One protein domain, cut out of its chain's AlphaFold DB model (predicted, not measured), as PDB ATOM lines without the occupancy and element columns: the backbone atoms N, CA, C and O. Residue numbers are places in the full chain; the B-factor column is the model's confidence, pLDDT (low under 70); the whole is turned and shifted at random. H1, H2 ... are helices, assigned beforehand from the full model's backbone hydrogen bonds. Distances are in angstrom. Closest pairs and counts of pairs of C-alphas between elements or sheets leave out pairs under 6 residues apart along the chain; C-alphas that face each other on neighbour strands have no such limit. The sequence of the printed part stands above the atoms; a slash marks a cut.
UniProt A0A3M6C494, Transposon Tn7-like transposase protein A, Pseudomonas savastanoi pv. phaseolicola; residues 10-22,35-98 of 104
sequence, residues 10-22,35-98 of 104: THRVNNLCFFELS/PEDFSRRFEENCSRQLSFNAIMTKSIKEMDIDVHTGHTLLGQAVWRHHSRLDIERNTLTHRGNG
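AT A GLANCE: This is residues 10 to 22 and 35 to 98 of the 104 residues of the protein "Transposon Tn7-like transposase protein A" of Pseudomonas savastanoi pv. phaseolicola (UniProt A0A3M6C494). H4, the longest helix, packs with H2 and H3 in a cluster of three crossed helices. H1 sits off to one side, near the last residue of H4, and residues 80 to 98, with no named element, loop out on that same side. The 77 printed residues, all helix by class, hold H1, H2, H3 and H4 in chain order; they are compact, with a radius of gyration of the C-alphas of 11.2 A and spans of 33 by 25 by 18 A.

HOW THE PARTS SIT: H4, residues 67 to 79, and H2, residues 35 to 45, touch about perpendicular at 76 degrees; their closest C-alphas, Pro 35 and Leu 73, are 4.4 A apart. With residues 67 to 71 alone, H4 touches H3, residues 52 to 62; the closest C-alphas, Ile 60 and Gly 70, are 5.8 A apart. H2 and H3 touch, closest at the C-alphas of Phe 42 and Ser 59, 5.5 A, at a steep tilt of 69 degrees, only just short of perpendicular. H1, residues 10 to 18, is close to H4 but not clearly touching; the closest C-alphas, Leu 16 and Trp 79, are 7.5 A apart. H1 is apart from H2 and H3. In the four helices every O i to N i+4 pair is within hydrogen-bond range.

IN THESE COORDINATES: H4 is 18.2 A long, H3 15.4 A, H2 15.3 A and H1 12.2 A. H1 begins at C-alpha 10 (-57.223, 43.185, -44.463); H4 ends at C-alpha 79 (-42.409, 48.518, -41.902).

THE WHOLE: The C-alphas farthest apart, Thr 10 and Asp 64, are 33.7 A apart. Residues 23 to 34 are not printed, with 10.8 A between C-alphas 22 and 35 across the cut. Of the links printed whole, none is long. Residues 21, 22 and 98 have pLDDT under 70.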
ATOM      1  N   THR A  10     -57.463  44.415 -45.236       75.94
ATOM      2  CA  THR A  10     -57.223  43.185 -44.463       75.94
ATOM      3  C   THR A  10     -55.947  42.478 -44.932       75.94
ATOM      4  O   THR A  10     -55.251  41.858 -44.132       75.94
ATOM      5  N   HIS A  11     -55.580  42.634 -46.211       78.94
ATOM      6  CA  HIS A  11     -54.303  42.158 -46.740       78.94
ATOM      7  C   HIS A  11     -53.117  42.870 -46.089       78.94
ATOM      8  O   HIS A  11     -52.182  42.197 -45.669       78.94
ATOM      9  N   ARG A  12     -53.179  44.195 -45.911       80.19
ATOM     10  CA  ARG A  12     -52.131  44.970 -45.236       80.19
ATOM     11  C   ARG A  12     -51.931  44.504 -43.804       80.19
ATOM     12  O   ARG A  12     -50.795  44.257 -43.420       80.19
ATOM     13  N   VAL A  13     -53.009  44.339 -43.037       81.00
ATOM     14  CA  VAL A  13     -52.916  43.845 -41.652       81.00
ATOM     15  C   VAL A  13     -52.279  42.458 -41.623       81.00
ATOM     16  O   VAL A  13     -51.282  42.267 -40.938       81.00
ATOM     17  N   ASN A  14     -52.776  41.519 -42.430       81.75
ATOM     18  CA  ASN A  14     -52.240  40.157 -42.474       81.75
ATOM     19  C   ASN A  14     -50.764  40.114 -42.899       81.75
ATOM     20  O   ASN A  14     -49.984  39.344 -42.346       81.75
ATOM     21  N   ASN A  15     -50.370  40.956 -43.854       84.81
ATOM     22  CA  ASN A  15     -48.995  41.046 -44.336       84.81
ATOM     23  C   ASN A  15     -48.063  41.704 -43.321       84.81
ATOM     24  O   ASN A  15     -46.907  41.315 -43.217       84.81
ATOM     25  N   LEU A  16     -48.547  42.679 -42.555       83.00
ATOM     26  CA  LEU A  16     -47.784  43.262 -41.454       83.00
ATOM     27  C   LEU A  16     -47.648  42.271 -40.291       83.00
ATOM     28  O   LEU A  16     -46.549  42.129 -39.763       83.00
ATOM     29  N   CYS A  17     -48.702  41.514 -39.968       83.31
ATOM     30  CA  CYS A  17     -48.644  40.410 -39.005       83.31
ATOM     31  C   CYS A  17     -47.656  39.318 -39.439       83.31
ATOM     32  O   CYS A  17     -46.921  38.784 -38.613       83.31
ATOM     33  N   PHE A  18     -47.571  39.023 -40.741       81.12
ATOM     34  CA  PHE A  18     -46.570  38.100 -41.287       81.12
ATOM     35  C   PHE A  18     -45.133  38.530 -40.936       81.12
ATOM     36  O   PHE A  18     -44.287  37.675 -40.691       81.12
ATOM     37  N   PHE A  19     -44.870  39.837 -40.833       83.75
ATOM     38  CA  PHE A  19     -43.578  40.413 -40.443       83.75
ATOM     39  C   PHE A  19     -43.522  40.897 -38.985       83.75
ATOM     40  O   PHE A  19     -42.589  41.607 -38.618       83.75
ATOM     41  N   GLU A  20     -44.496  40.568 -38.138       79.50
ATOM     42  CA  GLU A  20     -44.561  41.102 -36.770       79.50
ATOM     43  C   GLU A  20     -43.357  40.663 -35.930       79.50
ATOM     44  O   GLU A  20     -42.734  41.477 -35.250       79.50
ATOM     45  N   LEU A  21     -42.943  39.402 -36.082       69.88
ATOM     46  CA  LEU A  21     -41.765  38.849 -35.405       69.88
ATOM     47  C   LEU A  21     -40.457  39.550 -35.806       69.88
ATOM     48  O   LEU A  21     -39.491  39.528 -35.050       69.88
ATOM     49  N   SER A  22     -40.428  40.208 -36.967       68.81
ATOM     50  CA  SER A  22     -39.262  40.931 -37.486       68.81
ATOM     51  C   SER A  22     -39.039  42.296 -36.825       68.81
ATOM     52  O   SER A  22     -37.971  42.886 -36.982       68.81
ATOM     53  N   PRO A  35     -31.528  46.698 -43.839       89.88
ATOM     54  CA  PRO A  35     -32.849  46.320 -44.347       89.88
ATOM     55  C   PRO A  35     -33.104  46.793 -45.786       89.88
ATOM     56  O   PRO A  35     -33.692  46.076 -46.594       89.88
ATOM     57  N   GLU A  36     -32.630  47.991 -46.122       91.31
ATOM     58  CA  GLU A  36     -32.763  48.619 -47.433       91.31
ATOM     59  C   GLU A  36     -31.986  47.856 -48.513       91.31
ATOM     60  O   GLU A  36     -32.513  47.617 -49.603       91.31
ATOM     61  N   ASP A  37     -30.754  47.443 -48.211       92.44
ATOM     62  CA  ASP A  37     -29.926  46.669 -49.136       92.44
ATOM     63  C   ASP A  37     -30.512  45.275 -49.364       92.44
ATOM     64  O   ASP A  37     -30.594  44.817 -50.509       92.44
ATOM     65  N   PHE A  38     -30.993  44.624 -48.298       92.56
ATOM     66  CA  PHE A  38     -31.674  43.339 -48.431       92.56
ATOM     67  C   PHE A  38     -32.963  43.464 -49.247       92.56
ATOM     68  O   PHE A  38     -33.192  42.658 -50.150       92.56
ATOM     69  N   SER A  39     -33.790  44.486 -48.992       92.75
ATOM     70  CA  SER A  39     -35.016  44.717 -49.766       92.75
ATOM     71  C   SER A  39     -34.709  44.942 -51.240       92.75
ATOM     72  O   SER A  39     -35.349  44.332 -52.093       92.75
ATOM     73  N   ARG A  40     -33.694  45.752 -51.564       92.62
ATOM     74  CA  ARG A  40     -33.285  45.975 -52.956       92.62
ATOM     75  C   ARG A  40     -32.878  44.671 -53.628       92.62
ATOM     76  O   ARG A  40     -33.322  44.393 -54.738       92.62
ATOM     77  N   ARG A  41     -32.088  43.840 -52.947       93.38
ATOM     78  CA  ARG A  41     -31.673  42.545 -53.491       93.38
ATOM     79  C   ARG A  41     -32.845  41.572 -53.647       93.38
ATOM     80  O   ARG A  41     -32.937  40.864 -54.650       93.38
ATOM     81  N   PHE A  42     -33.769  41.557 -52.692       92.56
ATOM     82  CA  PHE A  42     -35.009  40.793 -52.796       92.56
ATOM     83  C   PHE A  42     -35.833  41.230 -54.015       92.56
ATOM     84  O   PHE A  42     -36.315  40.390 -54.777       92.56
ATOM     85  N   GLU A  43     -35.954  42.537 -54.239       91.12
ATOM     86  CA  GLU A  43     -36.658  43.127 -55.379       91.12
ATOM     87  C   GLU A  43     -35.979  42.813 -56.719       91.12
ATOM     88  O   GLU A  43     -36.664  42.465 -57.677       91.12
ATOM     89  N   GLU A  44     -34.647  42.854 -56.789       91.81
ATOM     90  CA  GLU A  44     -33.867  42.442 -57.969       91.81
ATOM     91  C   GLU A  44     -34.092  40.963 -58.324       91.81
ATOM     92  O   GLU A  44     -34.111  40.584 -59.495       91.81
ATOM     93  N   ASN A  45     -34.303  40.121 -57.309       90.69
ATOM     94  CA  ASN A  45     -34.568  38.696 -57.473       90.69
ATOM     95  C   ASN A  45     -36.042  38.366 -57.735       90.69
ATOM     96  O   ASN A  45     -36.364  37.216 -58.062       90.69
ATOM     97  N   CYS A  46     -36.942  39.342 -57.614       88.06
ATOM     98  CA  CYS A  46     -38.358  39.133 -57.864       88.06
ATOM     99  C   CYS A  46     -38.617  38.824 -59.343       88.06
ATOM    100  O   CYS A  46     -38.268  39.573 -60.252       88.06
ATOM    101  N   SER A  47     -39.322  37.722 -59.582       83.19
ATOM    102  CA  SER A  47     -39.779  37.305 -60.904       83.19
ATOM    103  C   SER A  47     -41.200  36.775 -60.793       83.19
ATOM    104  O   SER A  47     -41.552  36.128 -59.808       83.19
ATOM    105  N   ARG A  48     -42.022  36.989 -61.828       76.50
ATOM    106  CA  ARG A  48     -43.399  36.458 -61.892       76.50
ATOM    107  C   ARG A  48     -43.455  34.924 -61.842       76.50
ATOM    108  O   ARG A  48     -44.513  34.367 -61.571       76.50
ATOM    109  N   GLN A  49     -42.336  34.254 -62.114       81.81
ATOM    110  CA  GLN A  49     -42.214  32.794 -62.115       81.81
ATOM    111  C   GLN A  49     -41.757  32.218 -60.768       81.81
ATOM    112  O   GLN A  49     -41.798  31.003 -60.588       81.81
ATOM    113  N   LEU A  50     -41.301  33.063 -59.839       82.44
ATOM    114  CA  LEU A  50     -40.767  32.632 -58.552       82.44
ATOM    115  C   LEU A  50     -41.744  32.963 -57.426       82.44
ATOM    116  O   LEU A  50     -42.359  34.030 -57.404       82.44
ATOM    117  N   SER A  51     -41.842  32.040 -56.472       87.38
ATOM    118  CA  SER A  51     -42.592  32.258 -55.241       87.38
ATOM    119  C   SER A  51     -41.800  33.106 -54.251       87.38
ATOM    120  O   SER A  51     -40.570  33.167 -54.320       87.38
ATOM    121  N   PHE A  52     -42.490  33.691 -53.267       87.69
ATOM    122  CA  PHE A  52     -41.855  34.406 -52.154       87.69
ATOM    123  C   PHE A  52     -40.707  33.608 -51.529       87.69
ATOM    124  O   PHE A  52     -39.608  34.131 -51.371       87.69
ATOM    125  N   ASN A  53     -40.921  32.320 -51.230       89.25
ATOM    126  CA  ASN A  53     -39.884  31.495 -50.615       89.25
ATOM    127  C   ASN A  53     -38.682  31.269 -51.543       89.25
ATOM    128  O   ASN A  53     -37.547  31.226 -51.073       89.25
ATOM    129  N   ALA A  54     -38.908  31.142 -52.853       89.31
ATOM    130  CA  ALA A  54     -37.823  30.994 -53.819       89.31
ATOM    131  C   ALA A  54     -36.993  32.284 -53.932       89.31
ATOM    132  O   ALA A  54     -35.765  32.216 -53.938       89.31
ATOM    133  N   ILE A  55     -37.650  33.447 -53.953       91.12
ATOM    134  CA  ILE A  55     -36.994  34.763 -53.988       91.12
ATOM    135  C   ILE A  55     -36.225  35.007 -52.686       91.12
ATOM    136  O   ILE A  55     -35.058  35.396 -52.728       91.12
ATOM    137  N   MET A  56     -36.840  34.705 -51.539       91.88
ATOM    138  CA  MET A  56     -36.205  34.790 -50.223       91.88
ATOM    139  C   MET A  56     -34.963  33.897 -50.167       91.88
ATOM    140  O   MET A  56     -33.872  34.386 -49.905       91.88
ATOM    141  N   THR A  57     -35.104  32.613 -50.518       92.94
ATOM    142  CA  THR A  57     -33.998  31.639 -50.537       92.94
ATOM    143  C   THR A  57     -32.860  32.085 -51.453       92.94
ATOM    144  O   THR A  57     -31.692  31.891 -51.126       92.94
ATOM    145  N   LYS A  58     -33.179  32.670 -52.611       94.25
ATOM    146  CA  LYS A  58     -32.166  33.186 -53.532       94.25
ATOM    147  C   LYS A  58     -31.421  34.375 -52.923       94.25
ATOM    148  O   LYS A  58     -30.197  34.389 -52.923       94.25
ATOM    149  N   SER A  59     -32.157  35.318 -52.346       93.75
ATOM    150  CA  SER A  59     -31.600  36.557 -51.795       93.75
ATOM    151  C   SER A  59     -30.723  36.302 -50.570       93.75
ATOM    152  O   SER A  59     -29.615  36.821 -50.505       93.75
ATOM    153  N   ILE A  60     -31.154  35.435 -49.646       94.25
ATOM    154  CA  ILE A  60     -30.341  35.077 -48.472       94.25
ATOM    155  C   ILE A  60     -29.059  34.333 -48.864       94.25
ATOM    156  O   ILE A  60     -28.015  34.566 -48.270       94.25
ATOM    157  N   LYS A  61     -29.101  33.499 -49.917       94.12
ATOM    158  CA  LYS A  61     -27.909  32.815 -50.442       94.12
ATOM    159  C   LYS A  61     -26.924  33.775 -51.098       94.12
ATOM    160  O   LYS A  61     -25.725  33.595 -50.952       94.12
ATOM    161  N   GLU A  62     -27.413  34.765 -51.840       94.56
ATOM    162  CA  GLU A  62     -26.550  35.757 -52.492       94.56
ATOM    163  C   GLU A  62     -25.890  36.718 -51.497       94.56
ATOM    164  O   GLU A  62     -24.832  37.264 -51.795       94.56
ATOM    165  N   MET A  63     -26.511  36.918 -50.335       91.94
ATOM    166  CA  MET A  63     -26.014  37.806 -49.283       91.94
ATOM    167  C   MET A  63     -25.365  37.059 -48.110       91.94
ATOM    168  O   MET A  63     -24.974  37.701 -47.143       91.94
ATOM    169  N   ASP A  64     -25.245  35.732 -48.211       92.00
ATOM    170  CA  ASP A  64     -24.662  34.841 -47.198       92.00
ATOM    171  C   ASP A  64     -25.238  35.043 -45.783       92.00
ATOM    172  O   ASP A  64     -24.520  35.184 -44.796       92.00
ATOM    173  N   ILE A  65     -26.571  35.074 -45.692       89.75
ATOM    174  CA  ILE A  65     -27.301  35.150 -44.422       89.75
ATOM    175  C   ILE A  65     -28.297  34.004 -44.283       89.75
ATOM    176  O   ILE A  65     -28.677  33.345 -45.252       89.75
ATOM    177  N   ASP A  66     -28.746  33.760 -43.058       89.88
ATOM    178  CA  ASP A  66     -29.779  32.773 -42.793       89.88
ATOM    179  C   ASP A  66     -31.193  33.320 -43.089       89.88
ATOM    180  O   ASP A  66     -31.431  34.518 -43.273       89.88
ATOM    181  N   VAL A  67     -32.159  32.401 -43.147       87.69
ATOM    182  CA  VAL A  67     -33.555  32.714 -43.481       87.69
ATOM    183  C   VAL A  67     -34.227  33.625 -42.455       87.69
ATOM    184  O   VAL A  67     -35.066  34.439 -42.838       87.69
ATOM    185  N   HIS A  68     -33.870  33.504 -41.176       87.06
ATOM    186  CA  HIS A  68     -34.444  34.312 -40.108       87.06
ATOM    187  C   HIS A  68     -33.964  35.757 -40.241       87.06
ATOM    188  O   HIS A  68     -34.798  36.653 -40.353       87.06
ATOM    189  N   THR A  69     -32.653  35.965 -40.398       88.06
ATOM    190  CA  THR A  69     -32.074  37.293 -40.653       88.06
ATOM    191  C   THR A  69     -32.668  37.936 -41.911       88.06
ATOM    192  O   THR A  69     -33.094  39.090 -41.869       88.06
ATOM    193  N   GLY A  70     -32.778  37.200 -43.023       89.75
ATOM    194  CA  GLY A  70     -33.384  37.720 -44.257       89.75
ATOM    195  C   GLY A  70     -34.856  38.114 -44.098       89.75
ATOM    196  O   GLY A  70     -35.283  39.164 -44.580       89.75
ATOM    197  N   HIS A  71     -35.636  37.308 -43.376       89.31
ATOM    198  CA  HIS A  71     -37.027  37.637 -43.070       89.31
ATOM    199  C   HIS A  71     -37.132  38.891 -42.195       89.31
ATOM    200  O   HIS A  71     -37.962  39.760 -42.469       89.31
ATOM    201  N   THR A  72     -36.266  39.006 -41.186       89.06
ATOM    202  CA  THR A  72     -36.195  40.161 -40.289       89.06
ATOM    203  C   THR A  72     -35.847  41.442 -41.041       89.06
ATOM    204  O   THR A  72     -36.574  42.431 -40.934       89.06
ATOM    205  N   LEU A  73     -34.821  41.413 -41.893       90.00
ATOM    206  CA  LEU A  73     -34.420  42.555 -42.718       90.00
ATOM    207  C   LEU A  73     -35.524  42.983 -43.697       90.00
ATOM    208  O   LEU A  73     -35.830  44.173 -43.791       90.00
ATOM    209  N   LEU A  74     -36.174  42.035 -44.384       90.50
ATOM    210  CA  LEU A  74     -37.283  42.366 -45.285       90.50
ATOM    211  C   LEU A  74     -38.473  42.959 -44.525       90.50
ATOM    212  O   LEU A  74     -39.037  43.962 -44.961       90.50
ATOM    213  N   GLY A  75     -38.834  42.373 -43.382       89.31
ATOM    214  CA  GLY A  75     -39.901  42.885 -42.531       89.31
ATOM    215  C   GLY A  75     -39.627  44.321 -42.093       89.31
ATOM    216  O   GLY A  75     -40.470  45.195 -42.287       89.31
ATOM    217  N   GLN A  76     -38.424  44.604 -41.591       88.44
ATOM    218  CA  GLN A  76     -38.022  45.959 -41.203       88.44
ATOM    219  C   GLN A  76     -38.104  46.950 -42.373       88.44
ATOM    220  O   GLN A  76     -38.605  48.061 -42.192       88.44
ATOM    221  N   ALA A  77     -37.685  46.554 -43.579       89.12
ATOM    222  CA  ALA A  77     -37.801  47.396 -44.768       89.12
ATOM    223  C   ALA A  77     -39.266  47.673 -45.154       89.12
ATOM    224  O   ALA A  77     -39.607  48.800 -45.514       89.12
ATOM    225  N   VAL A  78     -40.151  46.678 -45.039       88.62
ATOM    226  CA  VAL A  78     -41.598  46.836 -45.271       88.62
ATOM    227  C   VAL A  78     -42.208  47.816 -44.266       88.62
ATOM    228  O   VAL A  78     -42.897  48.756 -44.669       88.62
ATOM    229  N   TRP A  79     -41.913  47.647 -42.974       85.62
ATOM    230  CA  TRP A  79     -42.409  48.518 -41.902       85.62
ATOM    231  C   TRP A  79     -41.909  49.961 -42.020       85.62
ATOM    232  O   TRP A  79     -42.652  50.894 -41.724       85.62
ATOM    233  N   ARG A  80     -40.674  50.160 -42.495       85.44
ATOM    234  CA  ARG A  80     -40.072  51.486 -42.722       85.44
ATOM    235  C   ARG A  80     -40.418  52.102 -44.080       85.44
ATOM    236  O   ARG A  80     -39.908  53.166 -44.403       85.44
ATOM    237  N   HIS A  81     -41.279  51.462 -44.875       84.88
ATOM    238  CA  HIS A  81     -41.634  51.900 -46.232       84.88
ATOM    239  C   HIS A  81     -40.444  51.985 -47.207       84.88
ATOM    240  O   HIS A  81     -40.486  52.727 -48.186       84.88
ATOM    241  N   HIS A  82     -39.401  51.192 -46.968       86.38
ATOM    242  CA  HIS A  82     -38.220  51.077 -47.827       86.38
ATOM    243  C   HIS A  82     -38.279  49.870 -48.777       86.38
ATOM    244  O   HIS A  82     -37.335  49.636 -49.527       86.38
ATOM    245  N   SER A  83     -39.386  49.121 -48.765       87.25
ATOM    246  CA  SER A  83     -39.640  48.013 -49.685       87.25
ATOM    247  C   SER A  83     -40.751  48.335 -50.681       87.25
ATOM    248  O   SER A  83     -41.782  48.915 -50.330       87.25
ATOM    249  N   ARG A  84     -40.576  47.886 -51.927       87.31
ATOM    250  CA  ARG A  84     -41.599  47.932 -52.983       87.31
ATOM    251  C   ARG A  84     -42.557  46.742 -52.952       87.31
ATOM    252  O   ARG A  84     -43.371  46.602 -53.867       87.31
ATOM    253  N   LEU A  85     -42.477  45.895 -51.927       86.06
ATOM    254  CA  LEU A  85     -43.395  44.782 -51.724       86.06
ATOM    255  C   LEU A  85     -44.854  45.278 -51.676       86.06
ATOM    256  O   LEU A  85     -45.206  46.223 -50.961       86.06
ATOM    257  N   ASP A  86     -45.726  44.659 -52.464       83.06
ATOM    258  CA  ASP A  86     -47.154  44.943 -52.443       83.06
ATOM    259  C   ASP A  86     -47.807  44.225 -51.266       83.06
ATOM    260  O   ASP A  86     -48.138  43.043 -51.327       83.06
ATOM    261  N   ILE A  87     -47.985  44.977 -50.184       83.69
ATOM    262  CA  ILE A  87     -48.689  44.514 -48.992       83.69
ATOM    263  C   ILE A  87     -50.183  44.861 -48.995       83.69
ATOM    264  O   ILE A  87     -50.883  44.460 -48.075       83.69
ATOM    265  N   GLU A  88     -50.681  45.612 -49.979       78.81
ATOM    266  CA  GLU A  88     -52.040  46.174 -49.944       78.81
ATOM    267  C   GLU A  88     -53.045  45.313 -50.704       78.81
ATOM    268  O   GLU A  88     -54.206  45.211 -50.299       78.81
ATOM    269  N   ARG A  89     -52.607  44.721 -51.824       74.12
ATOM    270  CA  ARG A  89     -53.505  44.076 -52.790       74.12
ATOM    271  C   ARG A  89     -53.619  42.569 -52.617       74.12
ATOM    272  O   ARG A  89     -54.676  42.018 -52.894       74.12
ATOM    273  N   ASN A  90     -52.551  41.909 -52.170       76.19
ATOM    274  CA  ASN A  90     -52.486  40.453 -52.069       76.19
ATOM    275  C   ASN A  90     -51.935  40.027 -50.711       76.19
ATOM    276  O   ASN A  90     -50.971  40.609 -50.220       76.19
ATOM    277  N   THR A  91     -52.502  38.972 -50.125       79.12
ATOM    278  CA  THR A  91     -51.908  38.339 -48.942       79.12
ATOM    279  C   THR A  91     -50.628  37.607 -49.346       79.12
ATOM    280  O   THR A  91     -50.647  36.715 -50.199       79.12
ATOM    281  N   LEU A  92     -49.519  37.967 -48.711       81.56
ATOM    282  CA  LEU A  92     -48.236  37.302 -48.829       81.56
ATOM    283  C   LEU A  92     -48.355  35.887 -48.279       81.56
ATOM    284  O   LEU A  92     -48.826  35.645 -47.171       81.56
ATOM    285  N   THR A  93     -47.903  34.931 -49.077       79.25
ATOM    286  CA  THR A  93     -47.754  33.545 -48.651       79.25
ATOM    287  C   THR A  93     -46.424  33.035 -49.171       79.25
ATOM    288  O   THR A  93     -45.961  33.461 -50.231       79.25
ATOM    289  N   HIS A  94     -45.826  32.061 -48.484       77.38
ATOM    290  CA  HIS A  94     -44.554  31.469 -48.913       77.38
ATOM    291  C   HIS A  94     -44.577  30.930 -50.359       77.38
ATOM    292  O   HIS A  94     -43.532  30.847 -51.003       77.38
ATOM    293  N   ARG A  95     -45.760  30.567 -50.879       75.88
ATOM    294  CA  ARG A  95     -45.961  30.023 -52.234       75.88
ATOM    295  C   ARG A  95     -46.535  31.034 -53.235       75.88
ATOM    296  O   ARG A  95     -46.708  30.671 -54.392       75.88
ATOM    297  N   GLY A  96     -46.845  32.257 -52.809       73.38
ATOM    298  CA  GLY A  96     -47.441  33.284 -53.662       73.38
ATOM    299  C   GLY A  96     -46.443  33.868 -54.662       73.38
ATOM    300  O   GLY A  96     -45.255  33.983 -54.355       73.38
ATOM    301  N   ASN A  97     -46.949  34.261 -55.834       72.31
ATOM    302  CA  ASN A  97     -46.196  34.922 -56.906       72.31
ATOM    303  C   ASN A  97     -46.655  36.383 -57.049       72.31
ATOM    304  O   ASN A  97     -47.772  36.715 -56.663       72.31
ATOM    305  N   GLY A  98     -45.834  37.231 -57.682       60.53
ATOM    306  CA  GLY A  98     -46.230  38.599 -58.055       60.53
ATOM    307  C   GLY A  98     -46.294  39.551 -56.860       60.53
ATOM    308  O   GLY A  98     -47.368  39.937 -56.417       60.53
TER     309      GLY A  98